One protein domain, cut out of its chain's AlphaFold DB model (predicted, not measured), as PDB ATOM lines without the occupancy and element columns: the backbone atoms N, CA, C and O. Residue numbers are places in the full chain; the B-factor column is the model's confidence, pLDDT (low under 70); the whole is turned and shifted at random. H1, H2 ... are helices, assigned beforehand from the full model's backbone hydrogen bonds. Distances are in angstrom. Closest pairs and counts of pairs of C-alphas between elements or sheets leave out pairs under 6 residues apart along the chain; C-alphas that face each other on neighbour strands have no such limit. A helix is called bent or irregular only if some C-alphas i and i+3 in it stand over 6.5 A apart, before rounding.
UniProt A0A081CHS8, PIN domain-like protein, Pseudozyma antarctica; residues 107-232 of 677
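AT A GLANCE: This is residues 107 to 232 of the 677 residues of the protein "PIN domain-like protein" of Pseudozyma antarctica (UniProt A0A081CHS8). Three long helices, H1, H3 and H4, make an up-and-down bundle, each running against the one before it, with their centres in a triangle. The shorter H2 packs on the first part of H3 and the last part of H4, and beyond it residues 155 to 160 of a long loop stick out. The printed part has 126 residues, with four named helices in the order H1, H2, H3, H4 and no named strand; the class is all helix. It is compact, with a radius of gyration of the C-alphas of 15.2 A and spans of 44 by 40 by 25 A.

HOW THE PARTS SIT: H1, residues 107 to 132, touches H3, residues 173 to 197, with its residues 120 to 131 alone, at a shallow tilt of 20 degrees, opposite ways; the closest C-alphas, of Arg 120 and Asn 184, are 6.1 A apart. H3, the hub, touches H4, residues 201 to 223, and the two form a helical hairpin at 25 degrees, closest at the C-alphas of Leu 192 and Ala 207, 7.0 A. H1 and H4 are close but not clearly touching, with the C-alphas of Glu 114 and Gln 203 closest at 7.8 A. H2, residues 136 to 152, touches residues 217 to 223 of H4 at a steep tilt of 50 degrees; the C-alphas of Gly 143 and Leu 221 are closest, at 4.6 A. H2 also touches residues 174 to 182 of H3, closest at the C-alphas of Val 142 and Ala 178, 5.0 A. Every O i to N i+4 pair is within hydrogen-bond range in H1, H2 and H4, and 19 of 21 in H3.

IN THESE COORDINATES: H1 begins at C-alpha 107 (-14.626, -53.476, -13.285) and is 37.1 A long. H2 is 24.5 A and H3 38.1 A; H3 is irregular, with C-alphas 194 and 197 7.7 A apart. H4, 33.3 A, ends at C-alpha 223 (13.120, -25.755, -0.936).

THE WHOLE: The C-alphas farthest apart are those of Asp 107 and Asp 137, 44.8 A. The printed part has no cut; the link from H2 to H3, residues 153 to 172, is long. The mean pLDDT of the printed part is 79.1, with residues 153 to 165, 169, 195 to 196 and 224 to 232 under 70.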
ATOM      1  N   ASP A 107     -14.505 -54.171 -14.569       85.88
ATOM      2  CA  ASP A 107     -14.626 -53.476 -13.285       85.88
ATOM      3  C   ASP A 107     -13.907 -54.234 -12.135       85.88
ATOM      4  O   ASP A 107     -13.481 -53.594 -11.177       85.88
ATOM      5  N   ARG A 108     -13.642 -55.551 -12.256       87.75
ATOM      6  CA  ARG A 108     -12.731 -56.309 -11.361       87.75
ATOM      7  C   ARG A 108     -11.268 -55.932 -11.571       87.75
ATOM      8  O   ARG A 108     -10.552 -55.746 -10.592       87.75
ATOM      9  N   VAL A 109     -10.828 -55.788 -12.825       87.38
ATOM     10  CA  VAL A 109      -9.480 -55.269 -13.130       87.38
ATOM     11  C   VAL A 109      -9.318 -53.865 -12.540       87.38
ATOM     12  O   VAL A 109      -8.292 -53.564 -11.937       87.38
ATOM     13  N   ARG A 110     -10.358 -53.029 -12.628       88.38
ATOM     14  CA  ARG A 110     -10.364 -51.685 -12.030       88.38
ATOM     15  C   ARG A 110     -10.373 -51.686 -10.506       88.38
ATOM     16  O   ARG A 110      -9.650 -50.873  -9.947       88.38
ATOM     17  N   SER A 111     -11.132 -52.577  -9.858       88.25
ATOM     18  CA  SER A 111     -11.090 -52.776  -8.398       88.25
ATOM     19  C   SER A 111      -9.665 -53.103  -7.937       88.25
ATOM     20  O   SER A 111      -9.149 -52.435  -7.046       88.25
ATOM     21  N   ARG A 112      -8.969 -54.027  -8.622       87.75
ATOM     22  CA  ARG A 112      -7.572 -54.365  -8.302       87.75
ATOM     23  C   ARG A 112      -6.620 -53.173  -8.461       87.75
ATOM     24  O   ARG A 112      -5.875 -52.886  -7.536       87.75
ATOM     25  N   LEU A 113      -6.692 -52.436  -9.574       85.75
ATOM     26  CA  LEU A 113      -5.889 -51.215  -9.778       85.75
ATOM     27  C   LEU A 113      -6.147 -50.148  -8.694       85.75
ATOM     28  O   LEU A 113      -5.272 -49.343  -8.382       85.75
ATOM     29  N   GLU A 114      -7.350 -50.135  -8.117       88.69
ATOM     30  CA  GLU A 114      -7.716 -49.249  -7.012       88.69
ATOM     31  C   GLU A 114      -7.144 -49.744  -5.671       88.69
ATOM     32  O   GLU A 114      -6.615 -48.944  -4.906       88.69
ATOM     33  N   GLN A 115      -7.149 -51.057  -5.417       87.81
ATOM     34  CA  GLN A 115      -6.476 -51.683  -4.266       87.81
ATOM     35  C   GLN A 115      -4.949 -51.488  -4.316       87.81
ATOM     36  O   GLN A 115      -4.341 -51.129  -3.310       87.81
ATOM     37  N   GLU A 116      -4.337 -51.633  -5.495       87.69
ATOM     38  CA  GLU A 116      -2.914 -51.348  -5.738       87.69
ATOM     39  C   GLU A 116      -2.570 -49.872  -5.472       87.69
ATOM     40  O   GLU A 116      -1.500 -49.573  -4.943       87.69
ATOM     41  N   ARG A 117      -3.476 -48.933  -5.792       87.75
ATOM     42  CA  ARG A 117      -3.337 -47.528  -5.374       87.75
ATOM     43  C   ARG A 117      -3.444 -47.375  -3.858       87.75
ATOM     44  O   ARG A 117      -2.683 -46.594  -3.297       87.75
ATOM     45  N   HIS A 118      -4.363 -48.080  -3.195       88.56
ATOM     46  CA  HIS A 118      -4.533 -47.949  -1.746       88.56
ATOM     47  C   HIS A 118      -3.239 -48.277  -0.993       88.56
ATOM     48  O   HIS A 118      -2.826 -47.481  -0.154       88.56
ATOM     49  N   GLY A 119      -2.561 -49.371  -1.370       89.12
ATOM     50  CA  GLY A 119      -1.246 -49.730  -0.828       89.12
ATOM     51  C   GLY A 119      -0.220 -48.606  -0.997       89.12
ATOM     52  O   GLY A 119       0.301 -48.107  -0.003       89.12
ATOM     53  N   ARG A 120      -0.030 -48.096  -2.226       89.56
ATOM     54  CA  ARG A 120       0.893 -46.970  -2.478       89.56
ATOM     55  C   ARG A 120       0.562 -45.709  -1.676       89.56
ATOM     56  O   ARG A 120       1.479 -44.991  -1.293       89.56
ATOM     57  N   LEU A 121      -0.720 -45.405  -1.448       88.06
ATOM     58  CA  LEU A 121      -1.145 -44.235  -0.665       88.06
ATOM     59  C   LEU A 121      -0.935 -44.433   0.848       88.06
ATOM     60  O   LEU A 121      -0.602 -43.470   1.537       88.06
ATOM     61  N   GLN A 122      -1.083 -45.659   1.360       89.12
ATOM     62  CA  GLN A 122      -0.730 -46.016   2.742       89.12
ATOM     63  C   GLN A 122       0.790 -45.956   2.966       89.12
ATOM     64  O   GLN A 122       1.256 -45.362   3.937       89.12
ATOM     65  N   GLU A 123       1.571 -46.507   2.037       90.19
ATOM     66  CA  GLU A 123       3.035 -46.437   2.048       90.19
ATOM     67  C   GLU A 123       3.512 -44.979   1.960       90.19
ATOM     68  O   GLU A 123       4.330 -44.558   2.774       90.19
ATOM     69  N   LEU A 124       2.928 -44.163   1.073       88.62
ATOM     70  CA  LEU A 124       3.219 -42.729   0.978       88.62
ATOM     71  C   LEU A 124       2.934 -41.977   2.288       88.62
ATOM     72  O   LEU A 124       3.745 -41.139   2.676       88.62
ATOM     73  N   GLN A 125       1.843 -42.289   2.998       88.19
ATOM     74  CA  GLN A 125       1.596 -41.734   4.336       88.19
ATOM     75  C   GLN A 125       2.736 -42.109   5.297       88.19
ATOM     76  O   GLN A 125       3.335 -41.222   5.897       88.19
ATOM     77  N   SER A 126       3.123 -43.390   5.352       88.94
ATOM     78  CA  SER A 126       4.236 -43.849   6.201       88.94
ATOM     79  C   SER A 126       5.574 -43.171   5.865       88.94
ATOM     80  O   SER A 126       6.411 -42.960   6.742       88.94
ATOM     81  N   HIS A 127       5.787 -42.806   4.596       88.56
ATOM     82  CA  HIS A 127       6.988 -42.110   4.140       88.56
ATOM     83  C   HIS A 127       6.964 -40.626   4.522       88.56
ATOM     84  O   HIS A 127       7.999 -40.094   4.919       88.56
ATOM     85  N   LEU A 128       5.797 -39.974   4.488       87.75
ATOM     86  CA  LEU A 128       5.619 -38.618   5.020       87.75
ATOM     87  C   LEU A 128       5.833 -38.576   6.540       87.75
ATOM     88  O   LEU A 128       6.532 -37.690   7.032       87.75
ATOM     89  N   ASP A 129       5.319 -39.567   7.270       87.06
ATOM     90  CA  ASP A 129       5.524 -39.703   8.717       87.06
ATOM     91  C   ASP A 129       7.013 -39.950   9.041       87.06
ATOM     92  O   ASP A 129       7.574 -39.354   9.966       87.06
ATOM     93  N   ALA A 130       7.701 -40.763   8.230       87.94
ATOM     94  CA  ALA A 130       9.144 -40.964   8.333       87.94
ATOM     95  C   ALA A 130       9.925 -39.661   8.070       87.94
ATOM     96  O   ALA A 130      10.767 -39.299   8.893       87.94
ATOM     97  N   ILE A 131       9.611 -38.929   6.994       87.62
ATOM     98  CA  ILE A 131      10.192 -37.617   6.642       87.62
ATOM     99  C   ILE A 131      10.018 -36.601   7.776       87.62
ATOM    100  O   ILE A 131      10.967 -35.895   8.120       87.62
ATOM    101  N   ALA A 132       8.839 -36.548   8.400       86.31
ATOM    102  CA  ALA A 132       8.569 -35.654   9.524       86.31
ATOM    103  C   ALA A 132       9.486 -35.917  10.739       86.31
ATOM    104  O   ALA A 132       9.734 -35.003  11.527       86.31
ATOM    105  N   SER A 133      10.034 -37.132  10.856       89.00
ATOM    106  CA  SER A 133      10.987 -37.545  11.899       89.00
ATOM    107  C   SER A 133      12.475 -37.466  11.501       89.00
ATOM    108  O   SER A 133      13.322 -37.941  12.259       89.00
ATOM    109  N   LEU A 134      12.801 -36.924  10.321       88.88
ATOM    110  CA  LEU A 134      14.176 -36.643   9.871       88.88
ATOM    111  C   LEU A 134      14.584 -35.192  10.185       88.88
ATOM    112  O   LEU A 134      13.716 -34.321  10.308       88.88
ATOM    113  N   ALA A 135      15.887 -34.913  10.266       88.88
ATOM    114  CA  ALA A 135      16.438 -33.552  10.329       88.88
ATOM    115  C   ALA A 135      16.282 -32.797   8.989       88.88
ATOM    116  O   ALA A 135      16.027 -33.416   7.958       88.88
ATOM    117  N   GLU A 136      16.429 -31.464   8.966       85.94
ATOM    118  CA  GLU A 136      16.225 -30.676   7.732       85.94
ATOM    119  C   GLU A 136      17.188 -31.094   6.604       85.94
ATOM    120  O   GLU A 136      16.745 -31.333   5.482       85.94
ATOM    121  N   ASP A 137      18.473 -31.276   6.912       86.19
ATOM    122  CA  ASP A 137      19.482 -31.705   5.934       86.19
ATOM    123  C   ASP A 137      19.185 -33.104   5.367       86.19
ATOM    124  O   ASP A 137      19.326 -33.347   4.168       86.19
ATOM    125  N   GLU A 138      18.691 -34.021   6.207       87.81
ATOM    126  CA  GLU A 138      18.244 -35.351   5.775       87.81
ATOM    127  C   GLU A 138      17.008 -35.268   4.863       87.81
ATOM    128  O   GLU A 138      16.916 -36.014   3.890       87.81
ATOM    129  N   ARG A 139      16.060 -34.358   5.136       87.75
ATOM    130  CA  ARG A 139      14.886 -34.125   4.270       87.75
ATOM    131  C   ARG A 139      15.299 -33.563   2.914       87.75
ATOM    132  O   ARG A 139      14.799 -34.035   1.895       87.75
ATOM    133  N   ARG A 140      16.237 -32.611   2.895       86.69
ATOM    134  CA  ARG A 140      16.798 -32.056   1.657       86.69
ATOM    135  C   ARG A 140      17.502 -33.142   0.838       86.69
ATOM    136  O   ARG A 140      17.216 -33.269  -0.349       86.69
ATOM    137  N   GLN A 141      18.266 -34.029   1.487       89.25
ATOM    138  CA  GLN A 141      18.847 -35.212   0.841       89.25
ATOM    139  C   GLN A 141      17.784 -36.157   0.235       89.25
ATOM    140  O   GLN A 141      18.001 -36.690  -0.853       89.25
ATOM    141  N   VAL A 142      16.626 -36.363   0.886       87.81
ATOM    142  CA  VAL A 142      15.510 -37.128   0.283       87.81
ATOM    143  C   VAL A 142      14.990 -36.433  -0.980       87.81
ATOM    144  O   VAL A 142      14.788 -37.100  -1.994       87.81
ATOM    145  N   GLY A 143      14.797 -35.111  -0.940       88.00
ATOM    146  CA  GLY A 143      14.329 -34.321  -2.086       88.00
ATOM    147  C   GLY A 143      15.275 -34.379  -3.288       88.00
ATOM    148  O   GLY A 143      14.838 -34.668  -4.400       88.00
ATOM    149  N   GLU A 144      16.572 -34.179  -3.056       88.75
ATOM    150  CA  GLU A 144      17.619 -34.224  -4.087       88.75
ATOM    151  C   GLU A 144      17.709 -35.598  -4.772       88.75
ATOM    152  O   GLU A 144      17.764 -35.677  -6.001       88.75
ATOM    153  N   LEU A 145      17.661 -36.694  -4.001       89.25
ATOM    154  CA  LEU A 145      17.643 -38.058  -4.547       89.25
ATOM    155  C   LEU A 145      16.372 -38.331  -5.367       89.25
ATOM    156  O   LEU A 145      16.434 -38.939  -6.438       89.25
ATOM    157  N   LEU A 146      15.215 -37.862  -4.886       88.56
ATOM    158  CA  LEU A 146      13.939 -38.020  -5.581       88.56
ATOM    159  C   LEU A 146      13.909 -37.285  -6.923       88.56
ATOM    160  O   LEU A 146      13.447 -37.874  -7.900       88.56
ATOM    161  N   ASP A 147      14.392 -36.043  -6.990       86.94
ATOM    162  CA  ASP A 147      14.456 -35.271  -8.236       86.94
ATOM    163  C   ASP A 147      15.492 -35.842  -9.215       86.94
ATOM    164  O   ASP A 147      15.192 -36.008 -10.400       86.94
ATOM    165  N   GLN A 148      16.664 -36.259  -8.719       86.94
ATOM    166  CA  GLN A 148      17.684 -36.915  -9.537       86.94
ATOM    167  C   GLN A 148      17.128 -38.168 -10.233       86.94
ATOM    168  O   GLN A 148      17.271 -38.316 -11.450       86.94
ATOM    169  N   TRP A 149      16.466 -39.063  -9.492       85.88
ATOM    170  CA  TRP A 149      15.916 -40.297 -10.060       85.88
ATOM    171  C   TRP A 149      14.649 -40.065 -10.900       85.88
ATOM    172  O   TRP A 149      14.445 -40.760 -11.899       85.88
ATOM    173  N   GLN A 150      13.809 -39.074 -10.568       82.19
ATOM    174  CA  GLN A 150      12.677 -38.670 -11.417       82.19
ATOM    175  C   GLN A 150      13.157 -38.092 -12.758       82.19
ATOM    176  O   GLN A 150      12.634 -38.475 -13.805       82.19
ATOM    177  N   SER A 151      14.196 -37.255 -12.745       76.88
ATOM    178  CA  SER A 151      14.821 -36.692 -13.948       76.88
ATOM    179  C   SER A 151      15.495 -37.762 -14.812       76.88
ATOM    180  O   SER A 151      15.347 -37.754 -16.033       76.88
ATOM    181  N   GLN A 152      16.169 -38.744 -14.202       71.88
ATOM    182  CA  GLN A 152      16.725 -39.911 -14.908       71.88
ATOM    183  C   GLN A 152      15.644 -40.843 -15.486       71.88
ATOM    184  O   GLN A 152      15.902 -41.555 -16.455       71.88
ATOM    185  N   SER A 153      14.426 -40.813 -14.934       61.41
ATOM    186  CA  SER A 153      13.267 -41.583 -15.415       61.41
ATOM    187  C   SER A 153      12.519 -40.919 -16.583       61.41
ATOM    188  O   SER A 153      11.514 -41.459 -17.052       61.41
ATOM    189  N   ALA A 154      12.960 -39.748 -17.058       56.06
ATOM    190  CA  ALA A 154      12.308 -39.036 -18.153       56.06
ATOM    191  C   ALA A 154      12.417 -39.800 -19.499       56.06
ATOM    192  O   ALA A 154      13.448 -40.412 -19.793       56.06
ATOM    193  N   PRO A 155      11.379 -39.763 -20.361       50.34
ATOM    194  CA  PRO A 155      11.316 -40.592 -21.562       50.34
ATOM    195  C   PRO A 155      12.269 -40.115 -22.671       50.34
ATOM    196  O   PRO A 155      11.913 -39.321 -23.544       50.34
ATOM    197  N   THR A 156      13.473 -40.687 -22.689       44.84
ATOM    198  CA  THR A 156      14.288 -40.790 -23.912       44.84
ATOM    199  C   THR A 156      13.512 -41.608 -24.962       44.84
ATOM    200  O   THR A 156      12.712 -42.464 -24.600       44.84
ATOM    201  N   GLN A 157      13.703 -41.356 -26.264       43.12
ATOM    202  CA  GLN A 157      12.796 -41.784 -27.357       43.12
ATOM    203  C   GLN A 157      12.743 -43.301 -27.684       43.12
ATOM    204  O   GLN A 157      12.402 -43.687 -28.802       43.12
ATOM    205  N   GLN A 158      13.069 -44.180 -26.740       39.25
ATOM    206  CA  GLN A 158      12.946 -45.636 -26.857       39.25
ATOM    207  C   GLN A 158      12.098 -46.181 -25.694       39.25
ATOM    208  O   GLN A 158      11.982 -45.509 -24.669       39.25
ATOM    209  N   PRO A 159      11.473 -47.370 -25.818       42.03
ATOM    210  CA  PRO A 159      10.664 -47.967 -24.753       42.03
ATOM    211  C   PRO A 159      11.548 -48.520 -23.619       42.03
ATOM    212  O   PRO A 159      11.657 -49.729 -23.416       42.03
ATOM    213  N   SER A 160      12.198 -47.616 -22.890       47.81
ATOM    214  CA  SER A 160      13.005 -47.911 -21.711       47.81
ATOM    215  C   SER A 160      12.119 -48.432 -20.583       47.81
ATOM    216  O   SER A 160      11.130 -47.800 -20.210       47.81
ATOM    217  N   VAL A 161      12.489 -49.573 -20.003       53.22
ATOM    218  CA  VAL A 161      11.883 -50.041 -18.752       53.22
ATOM    219  C   VAL A 161      12.259 -49.046 -17.652       53.22
ATOM    220  O   VAL A 161      13.445 -48.782 -17.465       53.22
ATOM    221  N   LEU A 162      11.272 -48.499 -16.930       59.16
ATOM    222  CA  LEU A 162      11.521 -47.664 -15.747       59.16
ATOM    223  C   LEU A 162      12.323 -48.479 -14.722       59.16
ATOM    224  O   LEU A 162      11.784 -49.390 -14.089       59.16
ATOM    225  N   HIS A 163      13.613 -48.174 -14.608       61.88
ATOM    226  CA  HIS A 163      14.560 -48.944 -13.814       61.88
ATOM    227  C   HIS A 163      14.571 -48.426 -12.378       61.88
ATOM    228  O   HIS A 163      14.904 -47.273 -12.120       61.88
ATOM    229  N   LYS A 164      14.243 -49.300 -11.428       66.50
ATOM    230  CA  LYS A 164      14.429 -49.018 -10.002       66.50
ATOM    231  C   LYS A 164      15.939 -48.901  -9.710       66.50
ATOM    232  O   LYS A 164      16.667 -49.769 -10.198       66.50
ATOM    233  N   PRO A 165      16.424 -47.909  -8.942       69.19
ATOM    234  CA  PRO A 165      17.837 -47.825  -8.568       69.19
ATOM    235  C   PRO A 165      18.338 -49.065  -7.806       69.19
ATOM    236  O   PRO A 165      17.550 -49.836  -7.241       69.19
ATOM    237  N   GLU A 166      19.657 -49.228  -7.731       71.81
ATOM    238  CA  GLU A 166      20.292 -50.146  -6.781       71.81
ATOM    239  C   GLU A 166      20.605 -49.395  -5.479       71.81
ATOM    240  O   GLU A 166      21.124 -48.277  -5.507       71.81
ATOM    241  N   LEU A 167      20.263 -49.989  -4.330       72.62
ATOM    242  CA  LEU A 167      20.611 -49.443  -3.016       72.62
ATOM    243  C   LEU A 167      21.991 -49.950  -2.562       72.62
ATOM    244  O   LEU A 167      22.283 -51.136  -2.742       72.62
ATOM    245  N   PRO A 168      22.801 -49.112  -1.888       74.94
ATOM    246  CA  PRO A 168      23.950 -49.578  -1.119       74.94
ATOM    247  C   PRO A 168      23.539 -50.578  -0.026       74.94
ATOM    248  O   PRO A 168      22.455 -50.475   0.546       74.94
ATOM    249  N   VAL A 169      24.440 -51.504   0.314       69.06
ATOM    250  CA  VAL A 169      24.215 -52.512   1.374       69.06
ATOM    251  C   VAL A 169      24.031 -51.863   2.756       69.06
ATOM    252  O   VAL A 169      23.266 -52.366   3.573       69.06
ATOM    253  N   GLU A 170      24.672 -50.715   2.988       77.00
ATOM    254  CA  GLU A 170      24.535 -49.883   4.194       77.00
ATOM    255  C   GLU A 170      23.847 -48.546   3.852       77.00
ATOM    256  O   GLU A 170      24.390 -47.463   4.069       77.00
ATOM    257  N   ALA A 171      22.659 -48.610   3.239       81.00
ATOM    258  CA  ALA A 171      21.881 -47.421   2.888       81.00
ATOM    259  C   ALA A 171      21.469 -46.606   4.130       81.00
ATOM    260  O   ALA A 171      21.001 -47.151   5.132       81.00
ATOM    261  N   SER A 172      21.580 -45.277   4.049       87.69
ATOM    262  CA  SER A 172      21.147 -44.384   5.129       87.69
ATOM    263  C   SER A 172      19.617 -44.337   5.267       87.69
ATOM    264  O   SER A 172      18.864 -44.712   4.360       87.69
ATOM    265  N   ARG A 173      19.127 -43.830   6.405       86.69
ATOM    266  CA  ARG A 173      17.688 -43.635   6.651       86.69
ATOM    267  C   ARG A 173      17.013 -42.758   5.575       86.69
ATOM    268  O   ARG A 173      16.034 -43.235   5.000       86.69
ATOM    269  N   PRO A 174      17.519 -41.556   5.218       87.12
ATOM    270  CA  PRO A 174      16.969 -40.781   4.101       87.12
ATOM    271  C   PRO A 174      17.101 -41.488   2.741       87.12
ATOM    272  O   PRO A 174      16.131 -41.498   1.987       87.12
ATOM    273  N   GLN A 175      18.219 -42.163   2.433       87.44
ATOM    274  CA  GLN A 175      18.349 -42.937   1.183       87.44
ATOM    275  C   GLN A 175      17.277 -44.030   1.062       87.44
ATOM    276  O   GLN A 175      16.696 -44.216  -0.007       87.44
ATOM    277  N   THR A 176      16.974 -44.718   2.164       87.38
ATOM    278  CA  THR A 176      15.954 -45.774   2.221       87.38
ATOM    279  C   THR A 176      14.546 -45.221   1.969       87.38
ATOM    280  O   THR A 176      13.788 -45.811   1.201       87.38
ATOM    281  N   VAL A 177      14.209 -44.065   2.559       88.19
ATOM    282  CA  VAL A 177      12.899 -43.405   2.377       88.19
ATOM    283  C   VAL A 177      12.748 -42.817   0.971       88.19
ATOM    284  O   VAL A 177      11.709 -43.000   0.336       88.19
ATOM    285  N   ALA A 178      13.793 -42.175   0.437       88.69
ATOM    286  CA  ALA A 178      13.810 -41.716  -0.952       88.69
ATOM    287  C   ALA A 178      13.585 -42.889  -1.921       88.69
ATOM    288  O   ALA A 178      12.831 -42.776  -2.887       88.69
ATOM    289  N   TYR A 179      14.213 -44.036  -1.648       89.12
ATOM    290  CA  TYR A 179      14.134 -45.217  -2.498       89.12
ATOM    291  C   TYR A 179      12.746 -45.861  -2.529       89.12
ATOM    292  O   TYR A 179      12.276 -46.235  -3.605       89.12
ATOM    293  N   SER A 180      12.070 -45.978  -1.381       87.94
ATOM    294  CA  SER A 180      10.704 -46.511  -1.336       87.94
ATOM    295  C   SER A 180       9.705 -45.554  -1.996       87.94
ATOM    296  O   SER A 180       8.907 -45.980  -2.831       87.94
ATOM    297  N   MET A 181       9.828 -44.243  -1.754       89.81
ATOM    298  CA  MET A 181       9.033 -43.231  -2.460       89.81
ATOM    299  C   MET A 181       9.243 -43.266  -3.979       89.81
ATOM    300  O   MET A 181       8.269 -43.222  -4.735       89.81
ATOM    301  N   HIS A 182      10.487 -43.392  -4.447       87.94
ATOM    302  CA  HIS A 182      10.779 -43.496  -5.876       87.94
ATOM    303  C   HIS A 182      10.260 -44.811  -6.484       87.94
ATOM    304  O   HIS A 182       9.732 -44.802  -7.595       87.94
ATOM    305  N   ALA A 183      10.332 -45.932  -5.760       87.88
ATOM    306  CA  ALA A 183       9.742 -47.197  -6.199       87.88
ATOM    307  C   ALA A 183       8.226 -47.073  -6.438       87.88
ATOM    308  O   ALA A 183       7.717 -47.550  -7.455       87.88
ATOM    309  N   ASN A 184       7.525 -46.371  -5.548       88.88
ATOM    310  CA  ASN A 184       6.084 -46.158  -5.655       88.88
ATOM    311  C   ASN A 184       5.725 -45.181  -6.786       88.88
ATOM    312  O   ASN A 184       4.746 -45.406  -7.504       88.88
ATOM    313  N   TYR A 185       6.551 -44.157  -7.019       88.50
ATOM    314  CA  TYR A 185       6.456 -43.295  -8.201       88.50
ATOM    315  C   TYR A 185       6.660 -44.085  -9.510       88.50
ATOM    316  O   TYR A 185       5.874 -43.949 -10.447       88.50
ATOM    317  N   VAL A 186       7.654 -44.979  -9.568       86.00
ATOM    318  CA  VAL A 186       7.878 -45.870 -10.722       86.00
ATOM    319  C   VAL A 186       6.677 -46.792 -10.959       86.00
ATOM    320  O   VAL A 186       6.240 -46.939 -12.101       86.00
ATOM    321  N   GLN A 187       6.090 -47.370  -9.908       85.06
ATOM    322  CA  GLN A 187       4.884 -48.198 -10.028       85.06
ATOM    323  C   GLN A 187       3.672 -47.387 -10.533       85.06
ATOM    324  O   GLN A 187       2.874 -47.898 -11.324       85.06
ATOM    325  N   LEU A 188       3.537 -46.120 -10.124       87.56
ATOM    326  CA  LEU A 188       2.509 -45.203 -10.625       87.56
ATOM    327  C   LEU A 188       2.681 -44.914 -12.125       87.56
ATOM    328  O   LEU A 188       1.714 -45.049 -12.878       87.56
ATOM    329  N   GLU A 189       3.895 -44.593 -12.577       85.00
ATOM    330  CA  GLU A 189       4.192 -44.378 -14.002       85.00
ATOM    331  C   GLU A 189       3.936 -45.648 -14.829       85.00
ATOM    332  O   GLU A 189       3.264 -45.594 -15.860       85.00
ATOM    333  N   GLN A 190       4.362 -46.818 -14.341       82.00
ATOM    334  CA  GLN A 190       4.060 -48.105 -14.978       82.00
ATOM    335  C   GLN A 190       2.546 -48.371 -15.050       82.00
ATOM    336  O   GLN A 190       2.056 -48.854 -16.076       82.00
ATOM    337  N   SER A 191       1.781 -48.027 -14.008       80.31
ATOM    338  CA  SER A 191       0.316 -48.157 -13.988       80.31
ATOM    339  C   SER A 191      -0.364 -47.208 -14.983       80.31
ATOM    340  O   SER A 191      -1.300 -47.612 -15.677       80.31
ATOM    341  N   LEU A 192       0.126 -45.970 -15.114       78.75
ATOM    342  CA  LEU A 192      -0.318 -45.003 -16.125       78.75
ATOM    343  C   LEU A 192      -0.038 -45.496 -17.554       78.75
ATOM    344  O   LEU A 192      -0.929 -45.427 -18.405       78.75
ATOM    345  N   SER A 193       1.160 -46.026 -17.817       76.50
ATOM    346  CA  SER A 193       1.558 -46.514 -19.144       76.50
ATOM    347  C   SER A 193       0.833 -47.800 -19.555       76.50
ATOM    348  O   SER A 193       0.328 -47.893 -20.673       76.50
ATOM    349  N   THR A 194       0.758 -48.796 -18.668       71.00
ATOM    350  CA  THR A 194       0.183 -50.120 -18.983       71.00
ATOM    351  C   THR A 194      -1.339 -50.166 -18.818       71.00
ATOM    352  O   THR A 194      -2.036 -50.804 -19.606       71.00
ATOM    353  N   GLY A 195      -1.883 -49.452 -17.828       65.75
ATOM    354  CA  GLY A 195      -3.309 -49.436 -17.496       65.75
ATOM    355  C   GLY A 195      -4.169 -48.536 -18.387       65.75
ATOM    356  O   GLY A 195      -5.384 -48.477 -18.197       65.75
ATOM    357  N   ALA A 196      -3.581 -47.837 -19.363       66.94
ATOM    358  CA  ALA A 196      -4.260 -46.817 -20.162       66.94
ATOM    359  C   ALA A 196      -5.575 -47.303 -20.807       66.94
ATOM    360  O   ALA A 196      -6.557 -46.558 -20.836       66.94
ATOM    361  N   SER A 197      -5.639 -48.549 -21.288       71.69
ATOM    362  CA  SER A 197      -6.832 -49.125 -21.930       71.69
ATOM    363  C   SER A 197      -7.904 -49.620 -20.945       71.69
ATOM    364  O   SER A 197      -9.093 -49.583 -21.272       71.69
ATOM    365  N   SER A 198      -7.519 -50.057 -19.742       80.31
ATOM    366  CA  SER A 198      -8.416 -50.664 -18.748       80.31
ATOM    367  C   SER A 198      -8.966 -49.648 -17.737       80.31
ATOM    368  O   SER A 198     -10.158 -49.696 -17.401       80.31
ATOM    369  N   GLN A 199      -8.143 -48.693 -17.293       82.44
ATOM    370  CA  GLN A 199      -8.511 -47.653 -16.328       82.44
ATOM    371  C   GLN A 199      -9.714 -46.816 -16.789       82.44
ATOM    372  O   GLN A 199      -9.849 -46.451 -17.960       82.44
ATOM    373  N   SER A 200     -10.589 -46.452 -15.846       85.25
ATOM    374  CA  SER A 200     -11.649 -45.468 -16.116       85.25
ATOM    375  C   SER A 200     -11.104 -44.031 -16.170       85.25
ATOM    376  O   SER A 200     -10.031 -43.748 -15.637       85.25
ATOM    377  N   ARG A 201     -11.874 -43.080 -16.731       82.69
ATOM    378  CA  ARG A 201     -11.524 -41.641 -16.682       82.69
ATOM    379  C   ARG A 201     -11.246 -41.171 -15.246       82.69
ATOM    380  O   ARG A 201     -10.301 -40.425 -15.045       82.69
ATOM    381  N   GLY A 202     -12.020 -41.639 -14.263       82.88
ATOM    382  CA  GLY A 202     -11.804 -41.302 -12.851       82.88
ATOM    383  C   GLY A 202     -10.477 -41.833 -12.304       82.88
ATOM    384  O   GLY A 202      -9.806 -41.125 -11.566       82.88
ATOM    385  N   GLN A 203     -10.059 -43.033 -12.714       84.94
ATOM    386  CA  GLN A 203      -8.800 -43.639 -12.261       84.94
ATOM    387  C   GLN A 203      -7.565 -42.978 -12.873       84.94
ATOM    388  O   GLN A 203      -6.557 -42.858 -12.180       84.94
ATOM    389  N   ARG A 204      -7.664 -42.511 -14.127       84.75
ATOM    390  CA  ARG A 204      -6.614 -41.705 -14.770       84.75
ATOM    391  C   ARG A 204      -6.461 -40.344 -14.087       84.75
ATOM    392  O   ARG A 204      -5.344 -39.951 -13.786       84.75
ATOM    393  N   LEU A 205      -7.577 -39.672 -13.782       84.19
ATOM    394  CA  LEU A 205      -7.582 -38.408 -13.033       84.19
ATOM    395  C   LEU A 205      -6.968 -38.578 -11.634       84.19
ATOM    396  O   LEU A 205      -6.129 -37.778 -11.235       84.19
ATOM    397  N   LEU A 206      -7.322 -39.654 -10.921       85.00
ATOM    398  CA  LEU A 206      -6.712 -40.002  -9.634       85.00
ATOM    399  C   LEU A 206      -5.207 -40.278  -9.752       85.00
ATOM    400  O   LEU A 206      -4.459 -39.795  -8.917       85.00
ATOM    401  N   ALA A 207      -4.747 -40.987 -10.788       86.12
ATOM    402  CA  ALA A 207      -3.317 -41.227 -11.019       86.12
ATOM    403  C   ALA A 207      -2.539 -39.941 -11.376       86.12
ATOM    404  O   ALA A 207      -1.396 -39.775 -10.964       86.12
ATOM    405  N   GLN A 208      -3.157 -39.011 -12.108       85.62
ATOM    406  CA  GLN A 208      -2.572 -37.695 -12.399       85.62
ATOM    407  C   GLN A 208      -2.467 -36.832 -11.132       85.62
ATOM    408  O   GLN A 208      -1.422 -36.235 -10.885       85.62
ATOM    409  N   ALA A 209      -3.507 -36.828 -10.296       86.06
ATOM    410  CA  ALA A 209      -3.509 -36.165  -8.993       86.06
ATOM    411  C   ALA A 209      -2.484 -36.784  -8.016       86.06
ATOM    412  O   ALA A 209      -1.776 -36.067  -7.316       86.06
ATOM    413  N   GLU A 210      -2.360 -38.114  -8.009       88.94
ATOM    414  CA  GLU A 210      -1.344 -38.866  -7.259       88.94
ATOM    415  C   GLU A 210       0.073 -38.434  -7.684       88.94
ATOM    416  O   GLU A 210       0.904 -38.117  -6.834       88.94
ATOM    417  N   LYS A 211       0.324 -38.298  -8.995       87.62
ATOM    418  CA  LYS A 211       1.604 -37.815  -9.541       87.62
ATOM    419  C   LYS A 211       1.924 -36.376  -9.125       87.62
ATOM    420  O   LYS A 211       3.052 -36.102  -8.722       87.62
ATOM    421  N   GLN A 212       0.937 -35.476  -9.167       86.56
ATOM    422  CA  GLN A 212       1.096 -34.088  -8.711       86.56
ATOM    423  C   GLN A 212       1.502 -34.007  -7.231       86.56
ATOM    424  O   GLN A 212       2.292 -33.137  -6.864       86.56
ATOM    425  N   VAL A 213       1.023 -34.923  -6.381       87.19
ATOM    426  CA  VAL A 213       1.432 -34.992  -4.968       87.19
ATOM    427  C   VAL A 213       2.900 -35.403  -4.822       87.19
ATOM    428  O   VAL A 213       3.633 -34.705  -4.124       87.19
ATOM    429  N   TYR A 214       3.371 -36.440  -5.525       87.62
ATOM    430  CA  TYR A 214       4.802 -36.807  -5.520       87.62
ATOM    431  C   TYR A 214       5.705 -35.649  -5.979       87.62
ATOM    432  O   TYR A 214       6.727 -35.372  -5.348       87.62
ATOM    433  N   GLN A 215       5.305 -34.930  -7.033       86.06
ATOM    434  CA  GLN A 215       6.038 -33.763  -7.537       86.06
ATOM    435  C   GLN A 215       6.058 -32.607  -6.521       86.06
ATOM    436  O   GLN A 215       7.108 -32.013  -6.283       86.06
ATOM    437  N   THR A 216       4.922 -32.331  -5.867       86.50
ATOM    438  CA  THR A 216       4.805 -31.281  -4.836       86.50
ATOM    439  C   THR A 216       5.683 -31.587  -3.620       86.50
ATOM    440  O   THR A 216       6.403 -30.707  -3.154       86.50
ATOM    441  N   ILE A 217       5.680 -32.837  -3.139       87.31
ATOM    442  CA  ILE A 217       6.525 -33.265  -2.012       87.31
ATOM    443  C   ILE A 217       8.011 -33.138  -2.379       87.31
ATOM    444  O   ILE A 217       8.787 -32.600  -1.595       87.31
ATOM    445  N   THR A 218       8.402 -33.574  -3.583       86.88
ATOM    446  CA  THR A 218       9.795 -33.468  -4.061       86.88
ATOM    447  C   THR A 218      10.269 -32.008  -4.057       86.88
ATOM    448  O   THR A 218      11.334 -31.712  -3.522       86.88
ATOM    449  N   ALA A 219       9.450 -31.080  -4.565       85.19
ATOM    450  CA  ALA A 219       9.773 -29.652  -4.586       85.19
ATOM    451  C   ALA A 219       9.896 -29.032  -3.177       85.19
ATOM    452  O   ALA A 219      10.839 -28.280  -2.928       85.19
ATOM    453  N   GLN A 220       8.993 -29.373  -2.248       84.50
ATOM    454  CA  GLN A 220       9.031 -28.885  -0.859       84.50
ATOM    455  C   GLN A 220      10.271 -29.379  -0.095       84.50
ATOM    456  O   GLN A 220      10.900 -28.616   0.636       84.50
ATOM    457  N   LEU A 221      10.664 -30.642  -0.296       85.38
ATOM    458  CA  LEU A 221      11.872 -31.202   0.319       85.38
ATOM    459  C   LEU A 221      13.147 -30.474  -0.132       85.38
ATOM    460  O   LEU A 221      14.055 -30.287   0.673       85.38
ATOM    461  N   ILE A 222      13.204 -30.031  -1.392       83.56
ATOM    462  CA  ILE A 222      14.344 -29.282  -1.941       83.56
ATOM    463  C   ILE A 222      14.353 -27.833  -1.429       83.56
ATOM    464  O   ILE A 222      15.406 -27.348  -1.001       83.56
ATOM    465  N   SER A 223      13.201 -27.143  -1.425       79.12
ATOM    466  CA  SER A 223      13.120 -25.755  -0.936       79.12
ATOM    467  C   SER A 223      13.452 -25.641   0.557       79.12
ATOM    468  O   SER A 223      13.990 -24.623   0.992       79.12
ATOM    469  N   GLY A 224      13.200 -26.697   1.338       63.78
ATOM    470  CA  GLY A 224      13.327 -26.687   2.797       63.78
ATOM    471  C   GLY A 224      12.124 -26.069   3.502       63.78
ATOM    472  O   GLY A 224      12.129 -25.926   4.724       63.78
ATOM    473  N   GLU A 225      11.075 -25.712   2.761       58.31
ATOM    474  CA  GLU A 225       9.807 -25.338   3.368       58.31
ATOM    475  C   GLU A 225       9.216 -26.554   4.089       58.31
ATOM    476  O   GLU A 225       9.172 -27.667   3.561       58.31
ATOM    477  N   ALA A 226       8.737 -26.349   5.317       54.50
ATOM    478  CA  ALA A 226       8.029 -27.399   6.033       54.50
ATOM    479  C   ALA A 226       6.828 -27.876   5.197       54.50
ATOM    480  O   ALA A 226       6.083 -27.049   4.671       54.50
ATOM    481  N   VAL A 227       6.625 -29.196   5.115       52.38
ATOM    482  CA  VAL A 227       5.504 -29.832   4.401       52.38
ATOM    483  C   VAL A 227       4.186 -29.425   5.070       52.38
ATOM    484  O   VAL A 227       3.682 -30.103   5.966       52.38
ATOM    485  N   GLN A 228       3.651 -28.267   4.683       47.00
ATOM    486  CA  GLN A 228       2.411 -27.751   5.244       47.00
ATOM    487  C   GLN A 228       1.217 -28.479   4.619       47.00
ATOM    488  O   GLN A 228       1.165 -28.626   3.393       47.00
ATOM    489  N   PRO A 229       0.223 -28.903   5.421       42.16
ATOM    490  CA  PRO A 229      -1.027 -29.406   4.877       42.16
ATOM    491  C   PRO A 229      -1.728 -28.261   4.121       42.16
ATOM    492  O   PRO A 229      -2.017 -27.227   4.732       42.16
ATOM    493  N   PRO A 230      -2.011 -28.398   2.811       41.53
ATOM    494  CA  PRO A 230      -2.695 -27.350   2.064       41.53
ATOM    495  C   PRO A 230      -4.116 -27.136   2.616       41.53
ATOM    496  O   PRO A 230      -4.724 -28.082   3.136       41.53
ATOM    497  N   PRO A 231      -4.675 -25.916   2.506       35.16
ATOM    498  CA  PRO A 231      -5.993 -25.604   3.045       35.16
ATOM    499  C   PRO A 231      -7.069 -26.515   2.441       35.16
ATOM    500  O   PRO A 231      -7.094 -26.761   1.235       35.16
ATOM    501  N   ALA A 232      -7.975 -27.003   3.291       34.38
ATOM    502  CA  ALA A 232      -9.041 -27.911   2.887       34.38
ATOM    503  C   ALA A 232     -10.043 -27.206   1.955       34.38
ATOM    504  O   ALA A 232     -10.925 -26.473   2.407       34.38
TER     505      ALA A 232